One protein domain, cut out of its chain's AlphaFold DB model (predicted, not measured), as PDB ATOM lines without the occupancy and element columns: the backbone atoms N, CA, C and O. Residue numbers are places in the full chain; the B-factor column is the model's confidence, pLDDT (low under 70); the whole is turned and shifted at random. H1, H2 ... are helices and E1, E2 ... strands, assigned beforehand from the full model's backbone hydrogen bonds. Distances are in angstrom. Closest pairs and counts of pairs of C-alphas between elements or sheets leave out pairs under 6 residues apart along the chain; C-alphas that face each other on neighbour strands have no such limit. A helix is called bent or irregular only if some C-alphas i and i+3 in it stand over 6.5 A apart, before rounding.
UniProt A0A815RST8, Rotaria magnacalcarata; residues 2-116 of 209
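Overview. This is residues 2 to 116 of the 209 residues of a protein of Rotaria magnacalcarata (UniProt A0A815RST8). A small parallel two-stranded sheet, E1 beside E2, has H1 packed at the beginnings of both strands and H2 packed on E2, with short H4 near H2; from this end a long, loose arm of residues 59 to 105 runs out to H3 and folds back to H4. Residues 68 to 85 and 88 to 94, which take in most of H3, stick out with nothing distant in the chain near them. The printed part has 115 residues with four named helices and two named strands, in the order H1, E1, H2, E2, H3, H4. The class is mixed, helices and strands, with 48 residues in named elements, under half of those printed. The whole is loose, with a radius of gyration of the C-alphas of 19.2 A, and spans 60 by 30 by 28 A.

Along the chain. The sheet is made of E1, residues 20 to 24, 13.1 A from first to last C-alpha, and E2, residues 54 to 58, 13.3 A. E1 begins at C-alpha 20, (97.356, 260.556, 141.223). H1, residues 2 to 14, is the longest helix at 18.8 A and begins at C-alpha 2, (93.709, 248.621, 137.436). H2, residues 33 to 42, is 13.2 A long and is neither bent nor irregular, but only just: C-alphas 39 and 42 are 6.0 A apart. H3, residues 80 to 88, is 12.7 A long. H4, residues 106 to 111, is 10.0 A long and ends at C-alpha 111, (115.655, 257.476, 136.557). H4 is irregular, but only just: C-alphas 107 and 110 are 6.7 A apart.

Arrangement. E1 and E2 are parallel neighbours, with 21 degrees between their directions. Their C-alphas 20 and 54 face each other at 4.9 A, and 24 and 58 at 4.6 A. Across the pair, N 22 and O 55 are within hydrogen-bond range at 2.8 A, and so are N 57 and O 22 at 2.9 A. E1, H2 and E2 form a strand-helix-strand unit, two parallel neighbour strands with a helix between them along the chain, and its crossover is right-handed. The closest C-alphas of H1 and E1 are those of Ala 8 and Leu 20, 5.5 A apart. The closest C-alphas of H1 and E2 are those of Ala 8 and Leu 54, 5.8 A apart. The closest C-alphas of H2 and E2 are those of Thr 40 and Ile 56, 6.7 A apart. H2 and H4 are close but not clearly touching, the C-alphas of Lys 37 and Met 108 being their closest at 6.7 A. They run the same way at a steep tilt of 55 degrees, though the line of H4 is a rough one. H1 and H2 are apart, and H3 is apart from H1, H2, E1 and H4. Every O i to N i+4 pair is within hydrogen-bond range in H1, H2 and H3; in H4 it is 0 of 2, beside 2 of 3 O i to N i+3 pairs.

Size, cuts and confidence. The two C-alphas farthest apart in the domain, those of Ser 16 and Asp 75, are 60.5 A apart. Without the stretches that stand free, the body has 90 residues and spans 53 by 28 by 23 A. The printed part has no cut. The link from H1 to E1 is tight and that from E1 to H2 is short. The links from H2 to E2, with 11 residues, E2 to H3, with 21, and H3 to H4, with 17, are long. In the first of these, residues 44 to 45 pair with residues 48 to 49, antiparallel. The mean pLDDT of the printed part is 76.0; residues 64 to 101 are under 70, and H3 has a mean of 40.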
ATOM      1  N   ASN A   2      95.004 248.206 138.013       87.50
ATOM      2  CA  ASN A   2      93.709 248.621 137.436       87.50
ATOM      3  C   ASN A   2      92.885 249.557 138.337       87.50
ATOM      4  O   ASN A   2      92.319 250.535 137.856       87.50
ATOM      5  N   SER A   3      92.890 249.326 139.654       92.94
ATOM      6  CA  SER A   3      92.264 250.227 140.630       92.94
ATOM      7  C   SER A   3      92.870 251.637 140.630       92.94
ATOM      8  O   SER A   3      92.144 252.621 140.742       92.94
ATOM      9  N   PHE A   4      94.189 251.763 140.464       93.69
ATOM     10  CA  PHE A   4      94.869 253.056 140.370       93.69
ATOM     11  C   PHE A   4      94.583 253.756 139.041       93.69
ATOM     12  O   PHE A   4      94.373 254.963 139.038       93.69
ATOM     13  N   ILE A   5      94.505 253.011 137.934       93.31
ATOM     14  CA  ILE A   5      94.116 253.554 136.623       93.31
ATOM     15  C   ILE A   5      92.689 254.112 136.684       93.31
ATOM     16  O   ILE A   5      92.464 255.261 136.304       93.31
ATOM     17  N   ALA A   6      91.739 253.347 137.233       93.94
ATOM     18  CA  ALA A   6      90.363 253.805 137.427       93.94
ATOM     19  C   ALA A   6      90.315 255.087 138.275       93.94
ATOM     20  O   ALA A   6      89.723 256.087 137.868       93.94
ATOM     21  N   LYS A   7      91.043 255.104 139.396       94.81
ATOM     22  CA  LYS A   7      91.125 256.264 140.290       94.81
ATOM     23  C   LYS A   7      91.785 257.484 139.635       94.81
ATOM     24  O   LYS A   7      91.377 258.615 139.901       94.81
ATOM     25  N   ALA A   8      92.783 257.286 138.774       94.31
ATOM     26  CA  ALA A   8      93.404 258.364 138.008       94.31
ATOM     27  C   ALA A   8      92.400 258.991 137.027       94.31
ATOM     28  O   ALA A   8      92.282 260.217 136.980       94.31
ATOM     29  N   ASN A   9      91.623 258.161 136.327       93.38
ATOM     30  CA  ASN A   9      90.583 258.610 135.399       93.38
ATOM     31  C   ASN A   9      89.437 259.349 136.113       93.38
ATOM     32  O   ASN A   9      88.915 260.341 135.604       93.38
ATOM     33  N   GLU A  10      89.046 258.908 137.310       93.88
ATOM     34  CA  GLU A  10      88.087 259.636 138.150       93.88
ATOM     35  C   GLU A  10      88.632 261.002 138.577       93.88
ATOM     36  O   GLU A  10      87.942 262.014 138.457       93.88
ATOM     37  N   CYS A  11      89.896 261.060 139.012       91.50
ATOM     38  CA  CYS A  11      90.531 262.318 139.400       91.50
ATOM     39  C   CYS A  11      90.555 263.328 138.247       91.50
ATOM     40  O   CYS A  11      90.259 264.500 138.484       91.50
ATOM     41  N   SER A  12      90.847 262.884 137.018       90.44
ATOM     42  CA  SER A  12      90.874 263.764 135.844       90.44
ATOM     43  C   SER A  12      89.495 264.276 135.433       90.44
ATOM     44  O   SER A  12      89.404 265.372 134.890       90.44
ATOM     45  N   LYS A  13      88.419 263.517 135.703       91.25
ATOM     46  CA  LYS A  13      87.037 263.966 135.447       91.25
ATOM     47  C   LYS A  13      86.615 265.092 136.389       91.25
ATOM     48  O   LYS A  13      85.859 265.965 135.988       91.25
ATOM     49  N   ILE A  14      87.096 265.063 137.634       89.94
ATOM     50  CA  ILE A  14      86.788 266.087 138.643       89.94
ATOM     51  C   ILE A  14      87.601 267.359 138.384       89.94
ATOM     52  O   ILE A  14      87.081 268.465 138.485       89.94
ATOM     53  N   ASN A  15      88.894 267.207 138.093       90.00
ATOM     54  CA  ASN A  15      89.787 268.321 137.809       90.00
ATOM     55  C   ASN A  15      90.921 267.842 136.896       90.00
ATOM     56  O   ASN A  15      91.711 266.975 137.278       90.00
ATOM     57  N   SER A  16      91.032 268.451 135.715       85.88
ATOM     58  CA  SER A  16      92.027 268.099 134.697       85.88
ATOM     59  C   SER A  16      93.479 268.244 135.173       85.88
ATOM     60  O   SER A  16      94.351 267.534 134.680       85.88
ATOM     61  N   ASN A  17      93.741 269.088 136.176       90.12
ATOM     62  CA  ASN A  17      95.073 269.296 136.750       90.12
ATOM     63  C   ASN A  17      95.400 268.342 137.912       90.12
ATOM     64  O   ASN A  17      96.506 268.379 138.456       90.12
ATOM     65  N   LYS A  18      94.464 267.479 138.328       92.94
ATOM     66  CA  LYS A  18      94.673 266.582 139.468       92.94
ATOM     67  C   LYS A  18      95.477 265.347 139.062       92.94
ATOM     68  O   LYS A  18      95.062 264.562 138.206       92.94
ATOM     69  N   ARG A  19      96.610 265.139 139.738       94.25
ATOM     70  CA  ARG A  19      97.497 263.980 139.549       94.25
ATOM     71  C   ARG A  19      97.283 262.943 140.646       94.25
ATOM     72  O   ARG A  19      97.121 263.302 141.812       94.25
ATOM     73  N   LEU A  20      97.313 261.666 140.275       95.38
ATOM     74  CA  LEU A  20      97.356 260.556 141.223       95.38
ATOM     75  C   LEU A  20      98.803 260.095 141.364       95.38
ATOM     76  O   LEU A  20      99.394 259.643 140.390       95.38
ATOM     77  N   TRP A  21      99.346 260.186 142.572       95.69
ATOM     78  CA  TRP A  21     100.670 259.663 142.895       95.69
ATOM     79  C   TRP A  21     100.534 258.282 143.530       95.69
ATOM     80  O   TRP A  21      99.760 258.106 144.472       95.69
ATOM     81  N   VAL A  22     101.279 257.311 143.014       95.31
ATOM     82  CA  VAL A  22     101.385 255.960 143.569       95.31
ATOM     83  C   VAL A  22     102.839 255.731 143.942       95.31
ATOM     84  O   VAL A  22     103.718 255.834 143.091       95.31
ATOM     85  N   PHE A  23     103.077 255.426 145.213       94.94
ATOM     86  CA  PHE A  23     104.396 255.098 145.734       94.94
ATOM     87  C   PHE A  23     104.494 253.589 145.973       94.94
ATOM     88  O   PHE A  23     103.642 253.022 146.661       94.94
ATOM     89  N   LEU A  24     105.510 252.952 145.393       91.62
ATOM     90  CA  LEU A  24     105.816 251.535 145.569       91.62
ATOM     91  C   LEU A  24     107.123 251.394 146.351       91.62
ATOM     92  O   LEU A  24     108.197 251.679 145.827       91.62
ATOM     93  N   ASP A  25     107.023 250.966 147.605       91.69
ATOM     94  CA  ASP A  25     108.199 250.702 148.431       91.69
ATOM     95  C   ASP A  25     108.824 249.344 148.076       91.69
ATOM     96  O   ASP A  25     108.116 248.414 147.685       91.69
ATOM     97  N   GLU A  26     110.144 249.248 148.212       88.94
ATOM     98  CA  GLU A  26     110.952 248.043 147.973       88.94
ATOM     99  C   GLU A  26     110.609 247.290 146.664       88.94
ATOM    100  O   GLU A  26     110.560 246.056 146.631       88.94
ATOM    101  N   PHE A  27     110.372 248.008 145.556       89.12
ATOM    102  CA  PHE A  27     109.813 247.416 144.325       89.12
ATOM    103  C   PHE A  27     110.709 246.345 143.688       89.12
ATOM    104  O   PHE A  27     110.232 245.508 142.925       89.12
ATOM    105  N   ASN A  28     112.008 246.348 143.988       89.56
ATOM    106  CA  ASN A  28     112.959 245.374 143.465       89.56
ATOM    107  C   ASN A  28     113.058 244.087 144.302       89.56
ATOM    108  O   ASN A  28     113.972 243.292 144.106       89.56
ATOM    109  N   THR A  29     112.113 243.850 145.214       85.50
ATOM    110  CA  THR A  29     111.963 242.581 145.952       85.50
ATOM    111  C   THR A  29     111.102 241.546 145.215       85.50
ATOM    112  O   THR A  29     110.938 240.423 145.688       85.50
ATOM    113  N   THR A  30     110.567 241.895 144.040       82.69
ATOM    114  CA  THR A  30     109.790 240.996 143.174       82.69
ATOM    115  C   THR A  30     110.529 240.694 141.863       82.69
ATOM    116  O   THR A  30     111.158 241.593 141.299       82.69
ATOM    117  N   PRO A  31     110.424 239.463 141.314       80.50
ATOM    118  CA  PRO A  31     110.934 239.133 139.978       80.50
ATOM    119  C   PRO A  31     110.261 239.936 138.855       80.50
ATOM    120  O   PRO A  31     110.788 240.014 137.748       80.50
ATOM    121  N   SER A  32     109.121 240.580 139.120       84.62
ATOM    122  CA  SER A  32     108.359 241.361 138.139       84.62
ATOM    123  C   SER A  32     108.940 242.755 137.843       84.62
ATOM    124  O   SER A  32     108.196 243.667 137.483       84.62
ATOM    125  N   ILE A  33     110.260 242.934 137.958       88.12
ATOM    126  CA  ILE A  33     110.962 244.209 137.715       88.12
ATOM    127  C   ILE A  33     110.681 244.767 136.309       88.12
ATOM    128  O   ILE A  33     110.554 245.976 136.132       88.12
ATOM    129  N   GLY A  34     110.501 243.883 135.319       88.75
ATOM    130  CA  GLY A  34     110.184 244.253 133.940       88.75
ATOM    131  C   GLY A  34     108.850 244.990 133.802       88.75
ATOM    132  O   GLY A  34     108.761 245.924 133.015       88.75
ATOM    133  N   LEU A  35     107.845 244.649 134.621       90.69
ATOM    134  CA  LEU A  35     106.577 245.388 134.645       90.69
ATOM    135  C   LEU A  35     106.772 246.789 135.223       90.69
ATOM    136  O   LEU A  35     106.174 247.747 134.749       90.69
ATOM    137  N   PHE A  36     107.614 246.930 136.248       91.81
ATOM    138  CA  PHE A  36     107.902 248.244 136.814       91.81
ATOM    139  C   PHE A  36     108.678 249.125 135.827       91.81
ATOM    140  O   PHE A  36     108.379 250.314 135.705       91.81
ATOM    141  N   LYS A  37     109.606 248.531 135.068       91.69
ATOM    142  CA  LYS A  37     110.279 249.179 133.937       91.69
ATOM    143  C   LYS A  37     109.266 249.670 132.900       91.69
ATOM    144  O   LYS A  37     109.251 250.861 132.628       91.69
ATOM    145  N   GLU A  38     108.353 248.803 132.454       93.62
ATOM    146  CA  GLU A  38     107.263 249.155 131.524       93.62
ATOM    147  C   GLU A  38     106.433 250.359 132.008       93.62
ATOM    148  O   GLU A  38     106.194 251.335 131.293       93.62
ATOM    149  N   ILE A  39     106.047 250.323 133.284       92.88
ATOM    150  CA  ILE A  39     105.232 251.360 133.919       92.88
ATOM    151  C   ILE A  39     105.965 252.708 133.997       92.88
ATOM    152  O   ILE A  39     105.339 253.766 133.854       92.88
ATOM    153  N   THR A  40     107.268 252.688 134.282       90.88
ATOM    154  CA  THR A  40     108.056 253.895 134.569       90.88
ATOM    155  C   THR A  40     108.706 254.489 133.325       90.88
ATOM    156  O   THR A  40     108.578 255.695 133.114       90.88
ATOM    157  N   CYS A  41     109.336 253.662 132.491       90.75
ATOM    158  CA  CYS A  41     110.031 254.073 131.275       90.75
ATOM    159  C   CYS A  41     109.064 254.205 130.090       90.75
ATOM    160  O   CYS A  41     108.965 255.274 129.492       90.75
ATOM    161  N   GLU A  42     108.313 253.148 129.759       92.94
ATOM    162  CA  GLU A  42     107.419 253.127 128.590       92.94
ATOM    163  C   GLU A  42     106.041 253.736 128.844       92.94
ATOM    164  O   GLU A  42     105.288 253.967 127.896       92.94
ATOM    165  N   ARG A  43     105.683 253.994 130.107       93.94
ATOM    166  CA  ARG A  43     104.360 254.514 130.488       93.94
ATOM    167  C   ARG A  43     103.215 253.612 130.009       93.94
ATOM    168  O   ARG A  43     102.129 254.105 129.696       93.94
ATOM    169  N   THR A  44     103.443 252.302 130.005       95.12
ATOM    170  CA  THR A  44     102.468 251.271 129.625       95.12
ATOM    171  C   THR A  44     102.367 250.190 130.706       95.12
ATOM    172  O   THR A  44     103.161 250.148 131.646       95.12
ATOM    173  N   LEU A  45     101.330 249.360 130.645       93.75
ATOM    174  CA  LEU A  45     101.241 248.124 131.416       93.75
ATOM    175  C   LEU A  45     100.591 247.049 130.552       93.75
ATOM    176  O   LEU A  45      99.426 247.191 130.182       93.75
ATOM    177  N   LEU A  46     101.315 245.957 130.302       92.81
ATOM    178  CA  LEU A  46     100.887 244.894 129.389       92.81
ATOM    179  C   LEU A  46     100.543 245.436 127.987       92.81
ATOM    180  O   LEU A  46      99.602 244.970 127.353       92.81
ATOM    181  N   GLY A  47     101.288 246.444 127.524       93.38
ATOM    182  CA  GLY A  47     101.093 247.123 126.241       93.38
ATOM    183  C   GLY A  47     100.064 248.258 126.252       93.38
ATOM    184  O   GLY A  47     100.045 249.060 125.320       93.38
ATOM    185  N   GLU A  48      99.248 248.387 127.302       93.94
ATOM    186  CA  GLU A  48      98.216 249.425 127.379       93.94
ATOM    187  C   GLU A  48      98.760 250.731 127.983       93.94
ATOM    188  O   GLU A  48      99.420 250.700 129.027       93.94
ATOM    189  N   PRO A  49      98.482 251.905 127.385       95.62
ATOM    190  CA  PRO A  49      99.012 253.182 127.855       95.62
ATOM    191  C   PRO A  49      98.430 253.602 129.209       95.62
ATOM    192  O   PRO A  49      97.222 253.546 129.455       95.62
ATOM    193  N   LEU A  50      99.294 254.111 130.089       95.88
ATOM    194  CA  LEU A  50      98.895 254.624 131.398       95.88
ATOM    195  C   LEU A  50      98.321 256.053 131.304       95.88
ATOM    196  O   LEU A  50      98.832 256.882 130.542       95.88
ATOM    197  N   PRO A  51      97.325 256.415 132.141       95.25
ATOM    198  CA  PRO A  51      96.776 257.771 132.184       95.25
ATOM    199  C   PRO A  51      97.851 258.838 132.425       95.25
ATOM    200  O   PRO A  51      98.690 258.697 133.317       95.25
ATOM    201  N   LYS A  52      97.809 259.954 131.684       93.94
ATOM    202  CA  LYS A  52      98.821 261.033 131.763       93.94
ATOM    203  C   LYS A  52      98.966 261.648 133.162       93.94
ATOM    204  O   LYS A  52     100.037 262.132 133.518       93.94
ATOM    205  N   ASN A  53      97.902 261.625 133.960       95.25
ATOM    206  CA  ASN A  53      97.886 262.171 135.315       95.25
ATOM    207  C   ASN A  53      98.303 261.159 136.400       95.25
ATOM    208  O   ASN A  53      98.369 261.535 137.571       95.25
ATOM    209  N   LEU A  54      98.592 259.904 136.041       95.62
ATOM    210  CA  LEU A  54      99.131 258.896 136.951       95.62
ATOM    211  C   LEU A  54     100.651 259.045 137.052       95.62
ATOM    212  O   LEU A  54     101.349 258.896 136.051       95.62
ATOM    213  N   VAL A  55     101.166 259.298 138.251       94.50
ATOM    214  CA  VAL A  55     102.599 259.397 138.549       94.50
ATOM    215  C   VAL A  55     102.995 258.236 139.444       94.50
ATOM    216  O   VAL A  55     102.386 258.028 140.491       94.50
ATOM    217  N   ILE A  56     104.005 257.484 139.025       93.75
ATOM    218  CA  ILE A  56     104.524 256.342 139.773       93.75
ATOM    219  C   ILE A  56     105.891 256.729 140.326       93.75
ATOM    220  O   ILE A  56     106.750 257.193 139.581       93.75
ATOM    221  N   LEU A  57     106.068 256.545 141.628       93.69
ATOM    222  CA  LEU A  57     107.343 256.647 142.322       93.69
ATOM    223  C   LEU A  57     107.654 255.292 142.949       93.69
ATOM    224  O   LEU A  57     106.752 254.624 143.455       93.69
ATOM    225  N   GLY A  58     108.920 254.895 142.931       92.12
ATOM    226  CA  GLY A  58     109.371 253.659 143.556       92.12
ATOM    227  C   GLY A  58     110.578 253.896 144.447       92.12
ATOM    228  O   GLY A  58     111.425 254.722 144.118       92.12
ATOM    229  N   ALA A  59     110.664 253.153 145.544       92.69
ATOM    230  CA  ALA A  59     111.899 252.983 146.295       92.69
ATOM    231  C   ALA A  59     112.440 251.569 146.059       92.69
ATOM    232  O   ALA A  59     111.692 250.591 146.043       92.69
ATOM    233  N   CYS A  60     113.747 251.464 145.859       88.31
ATOM    234  CA  CYS A  60     114.448 250.199 145.681       88.31
ATOM    235  C   CYS A  60     115.578 250.077 146.692       88.31
ATOM    236  O   CYS A  60     116.227 251.062 147.042       88.31
ATOM    237  N   ASN A  61     115.849 248.844 147.106       86.69
ATOM    238  CA  ASN A  61     116.948 248.541 148.006       86.69
ATOM    239  C   ASN A  61     118.207 248.179 147.201       86.69
ATOM    240  O   ASN A  61     118.115 247.381 146.265       86.69
ATOM    241  N   PRO A  62     119.396 248.700 147.555       81.44
ATOM    242  CA  PRO A  62     120.634 248.356 146.860       81.44
ATOM    243  C   PRO A  62     120.948 246.861 147.005       81.44
ATOM    244  O   PRO A  62     120.550 246.229 147.984       81.44
ATOM    245  N   GLN A  63     121.681 246.271 146.061       72.31
ATOM    246  CA  GLN A  63     122.166 244.897 146.222       72.31
ATOM    247  C   GLN A  63     123.297 244.854 147.248       72.31
ATOM    248  O   GLN A  63     124.249 245.627 147.158       72.31
ATOM    249  N   ARG A  64     123.217 243.929 148.208       66.94
ATOM    250  CA  ARG A  64     124.235 243.783 149.258       66.94
ATOM    251  C   ARG A  64     124.817 242.384 149.280       66.94
ATOM    252  O   ARG A  64     124.091 241.393 149.354       66.94
ATOM    253  N   ARG A  65     126.145 242.318 149.269       61.56
ATOM    254  CA  ARG A  65     126.900 241.082 149.490       61.56
ATOM    255  C   ARG A  65     127.113 240.911 150.992       61.56
ATOM    256  O   ARG A  65     127.398 241.888 151.676       61.56
ATOM    257  N   LYS A  66     126.976 239.687 151.510       56.50
ATOM    258  CA  LYS A  66     127.310 239.407 152.914       56.50
ATOM    259  C   LYS A  66     128.789 239.696 153.175       56.50
ATOM    260  O   LYS A  66     129.649 239.197 152.450       56.50
ATOM    261  N   ASN A  67     129.071 240.455 154.235       55.78
ATOM    262  CA  ASN A  67     130.419 240.563 154.778       55.78
ATOM    263  C   ASN A  67     130.826 239.199 155.365       55.78
ATOM    264  O   ASN A  67     130.111 238.692 156.231       55.78
ATOM    265  N   PRO A  68     131.969 238.608 154.966       55.66
ATOM    266  CA  PRO A  68     132.402 237.298 155.464       55.66
ATOM    267  C   PRO A  68     132.630 237.252 156.983       55.66
ATOM    268  O   PRO A  68     132.664 236.176 157.563       55.66
ATOM    269  N   LYS A  69     132.808 238.420 157.613       54.78
ATOM    270  CA  LYS A  69     133.103 238.582 159.044       54.78
ATOM    271  C   LYS A  69     131.861 238.575 159.945       54.78
ATOM    272  O   LYS A  69     132.009 238.442 161.151       54.78
ATOM    273  N   ALA A  70     130.658 238.710 159.381       53.94
ATOM    274  CA  ALA A  70     129.403 238.708 160.134       53.94
ATOM    275  C   ALA A  70     128.911 237.266 160.365       53.94
ATOM    276  O   ALA A  70     127.853 236.858 159.886       53.94
ATOM    277  N   THR A  71     129.712 236.459 161.053       49.09
ATOM    278  CA  THR A  71     129.290 235.160 161.580       49.09
ATOM    279  C   THR A  71     128.763 235.374 162.992       49.09
ATOM    280  O   THR A  71     129.513 235.310 163.960       49.09
ATOM    281  N   PHE A  72     127.460 235.624 163.126       50.34
ATOM    282  CA  PHE A  72     126.784 235.020 164.270       50.34
ATOM    283  C   PHE A  72     126.823 233.523 164.004       50.34
ATOM    284  O   PHE A  72     126.326 233.075 162.967       50.34
ATOM    285  N   ASP A  73     127.484 232.777 164.884       44.53
ATOM    286  CA  ASP A  73     127.443 231.323 164.869       44.53
ATOM    287  C   ASP A  73     125.983 230.887 164.704       44.53
ATOM    288  O   ASP A  73     125.105 231.253 165.490       44.53
ATOM    289  N   ASN A  74     125.708 230.151 163.627       48.16
ATOM    290  CA  ASN A  74     124.372 229.707 163.218       48.16
ATOM    291  C   ASN A  74     123.736 228.691 164.198       48.16
ATOM    292  O   ASN A  74     122.792 227.991 163.829       48.16
ATOM    293  N   ASP A  75     124.229 228.608 165.435       45.56
ATOM    294  CA  ASP A  75     123.848 227.615 166.439       45.56
ATOM    295  C   ASP A  75     122.762 228.083 167.415       45.56
ATOM    296  O   ASP A  75     122.309 227.303 168.253       45.56
ATOM    297  N   ILE A  76     122.249 229.312 167.292       44.44
ATOM    298  CA  ILE A  76     121.141 229.771 168.139       44.44
ATOM    299  C   ILE A  76     119.823 229.662 167.366       44.44
ATOM    300  O   ILE A  76     119.546 230.387 166.412       44.44
ATOM    301  N   GLY A  77     119.050 228.661 167.794       48.72
ATOM    302  CA  GLY A  77     117.827 228.125 167.212       48.72
ATOM    303  C   GLY A  77     116.780 229.127 166.719       48.72
ATOM    304  O   GLY A  77     116.623 230.237 167.215       48.72
ATOM    305  N   ILE A  78     115.959 228.612 165.798       45.38
ATOM    306  CA  ILE A  78     114.795 229.235 165.150       45.38
ATOM    307  C   ILE A  78     115.158 230.088 163.927       45.38
ATOM    308  O   ILE A  78     114.971 231.302 163.916       45.38
ATOM    309  N   LYS A  79     115.614 229.429 162.850       44.78
ATOM    310  CA  LYS A  79     115.425 229.927 161.469       44.78
ATOM    311  C   LYS A  79     115.722 228.925 160.337       44.78
ATOM    312  O   LYS A  79     115.631 229.327 159.182       44.78
ATOM    313  N   LYS A  80     116.014 227.642 160.603       44.72
ATOM    314  CA  LYS A  80     116.401 226.666 159.555       44.72
ATOM    315  C   LYS A  80     115.431 226.601 158.356       44.72
ATOM    316  O   LYS A  80     115.902 226.625 157.227       44.72
ATOM    317  N   ASP A  81     114.116 226.692 158.560       38.88
ATOM    318  CA  ASP A  81     113.153 226.548 157.447       38.88
ATOM    319  C   ASP A  81     113.058 227.754 156.498       38.88
ATOM    320  O   ASP A  81     112.845 227.590 155.293       38.88
ATOM    321  N   ARG A  82     113.274 228.986 156.989       41.34
ATOM    322  CA  ARG A  82     113.340 230.161 156.094       41.34
ATOM    323  C   ARG A  82     114.636 230.181 155.285       41.34
ATOM    324  O   ARG A  82     114.630 230.656 154.152       41.34
ATOM    325  N   TYR A  83     115.717 229.652 155.856       40.38
ATOM    326  CA  TYR A  83     117.022 229.557 155.203       40.38
ATOM    327  C   TYR A  83     117.074 228.436 154.154       40.38
ATOM    328  O   TYR A  83     117.618 228.648 153.074       40.38
ATOM    329  N   GLU A  84     116.470 227.274 154.414       39.09
ATOM    330  CA  GLU A  84     116.403 226.160 153.452       39.09
ATOM    331  C   GLU A  84     115.531 226.510 152.232       39.09
ATOM    332  O   GLU A  84     115.930 226.274 151.092       39.09
ATOM    333  N   THR A  85     114.400 227.197 152.435       39.69
ATOM    334  CA  THR A  85     113.551 227.656 151.318       39.69
ATOM    335  C   THR A  85     114.285 228.674 150.427       39.69
ATOM    336  O   THR A  85     114.144 228.650 149.205       39.69
ATOM    337  N   GLN A  86     115.141 229.523 151.010       41.47
ATOM    338  CA  GLN A  86     116.026 230.431 150.264       41.47
ATOM    339  C   GLN A  86     117.162 229.699 149.525       41.47
ATOM    340  O   GLN A  86     117.631 230.196 148.502       41.47
ATOM    341  N   ARG A  87     117.574 228.508 149.984       38.78
ATOM    342  CA  ARG A  87     118.566 227.655 149.305       38.78
ATOM    343  C   ARG A  87     118.005 226.852 148.127       38.78
ATOM    344  O   ARG A  87     118.775 226.454 147.260       38.78
ATOM    345  N   LEU A  88     116.698 226.612 148.042       36.94
ATOM    346  CA  LEU A  88     116.132 225.867 146.905       36.94
ATOM    347  C   LEU A  88     115.993 226.723 145.634       36.94
ATOM    348  O   LEU A  88     116.061 226.193 144.531       36.94
ATOM    349  N   ALA A  89     115.936 228.052 145.764       40.88
ATOM    350  CA  ALA A  89     116.050 228.981 144.631       40.88
ATOM    351  C   ALA A  89     117.506 229.171 144.132       40.88
ATOM    352  O   ALA A  89     117.765 229.961 143.229       40.88
ATOM    353  N   HIS A  90     118.468 228.466 144.736       44.00
ATOM    354  CA  HIS A  90     119.900 228.793 144.781       44.00
ATOM    355  C   HIS A  90     120.762 227.909 143.854       44.00
ATOM    356  O   HIS A  90     121.988 227.917 143.962       44.00
ATOM    357  N   ILE A  91     120.145 227.123 142.961       41.66
ATOM    358  CA  ILE A  91     120.852 226.160 142.088       41.66
ATOM    359  C   ILE A  91     121.436 226.811 140.816       41.66
ATOM    360  O   ILE A  91     122.242 226.192 140.127       41.66
ATOM    361  N   VAL A  92     121.154 228.085 140.532       35.62
ATOM    362  CA  VAL A  92     121.757 228.785 139.383       35.62
ATOM    363  C   VAL A  92     122.632 229.942 139.866       35.62
ATOM    364  O   VAL A  92     122.179 231.070 139.984       35.62
ATOM    365  N   GLY A  93     123.899 229.631 140.157       35.69
ATOM    366  CA  GLY A  93     125.023 230.574 140.097       35.69
ATOM    367  C   GLY A  93     125.012 231.770 141.061       35.69
ATOM    368  O   GLY A  93     124.579 232.854 140.704       35.69
ATOM    369  N   SER A  94     125.665 231.585 142.211       42.03
ATOM    370  CA  SER A  94     126.503 232.589 142.897       42.03
ATOM    371  C   SER A  94     125.874 233.924 143.339       42.03
ATOM    372  O   SER A  94     125.756 234.854 142.552       42.03
ATOM    373  N   ILE A  95     125.638 234.056 144.657       42.56
ATOM    374  CA  ILE A  95     126.001 235.173 145.575       42.56
ATOM    375  C   ILE A  95     125.031 235.137 146.771       42.56
ATOM    376  O   ILE A  95     123.824 235.295 146.616       42.56
ATOM    377  N   SER A  96     125.549 234.958 147.991       44.81
ATOM    378  CA  SER A  96     124.737 235.025 149.211       44.81
ATOM    379  C   SER A  96     124.366 236.482 149.521       44.81
ATOM    380  O   SER A  96     125.138 237.203 150.164       44.81
ATOM    381  N   LEU A  97     123.211 236.941 149.042       46.84
ATOM    382  CA  LEU A  97     122.661 238.242 149.428       46.84
ATOM    383  C   LEU A  97     122.039 238.178 150.837       46.84
ATOM    384  O   LEU A  97     121.576 237.128 151.284       46.84
ATOM    385  N   LEU A  98     122.045 239.305 151.557       44.91
ATOM    386  CA  LEU A  98     121.351 239.455 152.851       44.91
ATOM    387  C   LEU A  98     119.815 239.413 152.688       44.91
ATOM    388  O   LEU A  98     119.106 239.015 153.610       44.91
ATOM    389  N   TYR A  99     119.325 239.799 151.506       54.12
ATOM    390  CA  TYR A  99     117.931 239.766 151.067       54.12
ATOM    391  C   TYR A  99     117.878 239.608 149.538       54.12
ATOM    392  O   TYR A  99     118.738 240.128 148.826       54.12
ATOM    393  N   THR A 100     116.885 238.888 149.012       62.84
ATOM    394  CA  THR A 100     116.737 238.678 147.564       62.84
ATOM    395  C   THR A 100     116.180 239.943 146.914       62.84
ATOM    396  O   THR A 100     114.971 240.156 146.904       62.84
ATOM    397  N   VAL A 101     117.059 240.797 146.389       69.69
ATOM    398  CA  VAL A 101     116.679 241.903 145.498       69.69
ATOM    399  C   VAL A 101     117.118 241.625 144.073       69.69
ATOM    400  O   VAL A 101     118.248 241.207 143.811       69.69
ATOM    401  N   VAL A 102     116.217 241.914 143.148       80.50
ATOM    402  CA  VAL A 102     116.462 241.868 141.713       80.50
ATOM    403  C   VAL A 102     117.250 243.112 141.312       80.50
ATOM    404  O   VAL A 102     116.965 244.221 141.776       80.50
ATOM    405  N   SER A 103     118.269 242.931 140.470       82.62
ATOM    406  CA  SER A 103     119.018 244.050 139.896       82.62
ATOM    407  C   SER A 103     118.083 244.945 139.089       82.62
ATOM    408  O   SER A 103     117.225 244.461 138.350       82.62
ATOM    409  N   ILE A 104     118.264 246.256 139.210       86.56
ATOM    410  CA  ILE A 104     117.521 247.223 138.404       86.56
ATOM    411  C   ILE A 104     118.066 247.165 136.964       86.56
ATOM    412  O   ILE A 104     119.289 247.149 136.799       86.56
ATOM    413  N   PRO A 105     117.207 247.115 135.927       86.31
ATOM    414  CA  PRO A 105     117.641 247.164 134.535       86.31
ATOM    415  C   PRO A 105     118.454 248.427 134.231       86.31
ATOM    416  O   PRO A 105     118.110 249.507 134.703       86.31
ATOM    417  N   GLU A 106     119.480 248.313 133.386       85.81
ATOM    418  CA  GLU A 106     120.379 249.429 133.050       85.81
ATOM    419  C   GLU A 106     119.628 250.648 132.491       85.81
ATOM    420  O   GLU A 106     119.872 251.774 132.909       85.81
ATOM    421  N   THR A 107     118.610 250.419 131.657       86.50
ATOM    422  CA  THR A 107     117.755 251.477 131.091       86.50
ATOM    423  C   THR A 107     116.971 252.268 132.140       86.50
ATOM    424  O   THR A 107     116.461 253.340 131.842       86.50
ATOM    425  N   MET A 108     116.803 251.726 133.349       88.38
ATOM    426  CA  MET A 108     116.128 252.422 134.442       88.38
ATOM    427  C   MET A 108     117.083 253.281 135.274       88.38
ATOM    428  O   MET A 108     116.604 254.129 136.020       88.38
ATOM    429  N   LEU A 109     118.402 253.077 135.176       86.12
ATOM    430  CA  LEU A 109     119.380 253.743 136.044       86.12
ATOM    431  C   LEU A 109     119.368 255.267 135.885       86.12
ATOM    432  O   LEU A 109     119.565 255.970 136.869       86.12
ATOM    433  N   GLU A 110     119.044 255.776 134.694       86.56
ATOM    434  CA  GLU A 110     118.878 257.217 134.438       86.56
ATOM    435  C   GLU A 110     117.742 257.854 135.261       86.56
ATOM    436  O   GLU A 110     117.733 259.064 135.483       86.56
ATOM    437  N   TYR A 111     116.790 257.045 135.736       86.50
ATOM    438  CA  TYR A 111     115.655 257.476 136.557       86.50
ATOM    439  C   TYR A 111     115.855 257.200 138.054       86.50
ATOM    440  O   TYR A 111     114.968 257.503 138.855       86.50
ATOM    441  N   VAL A 112     116.982 256.596 138.444       88.38
ATOM    442  CA  VAL A 112     117.281 256.256 139.838       88.38
ATOM    443  C   VAL A 112     118.105 257.371 140.469       88.38
ATOM    444  O   VAL A 112     119.169 257.737 139.979       88.38
ATOM    445  N   CYS A 113     117.639 257.863 141.613       88.69
ATOM    446  CA  CYS A 113     118.402 258.764 142.469       88.69
ATOM    447  C   CYS A 113     118.908 258.002 143.697       88.69
ATOM    448  O   CYS A 113     118.124 257.322 144.364       88.69
ATOM    449  N   ASP A 114     120.193 258.151 144.022       86.69
ATOM    450  CA  ASP A 114     120.751 257.653 145.280       86.69
ATOM    451  C   ASP A 114     120.507 258.675 146.400       86.69
ATOM    452  O   ASP A 114     120.999 259.803 146.356       86.69
ATOM    453  N   TYR A 115     119.717 258.277 147.397       81.69
ATOM    454  CA  TYR A 115     119.420 259.090 148.579       81.69
ATOM    455  C   TYR A 115     120.470 258.942 149.690       81.69
ATOM    456  O   TYR A 115     120.424 259.682 150.672       81.69
ATOM    457  N   GLY A 116     121.416 258.011 149.543       82.69
ATOM    458  CA  GLY A 116     122.496 257.785 150.490       82.69
ATOM    459  C   GLY A 116     122.022 257.368 151.884       82.69
ATOM    460  O   GLY A 116     120.962 256.765 152.075       82.69
TER     461      GLY A 116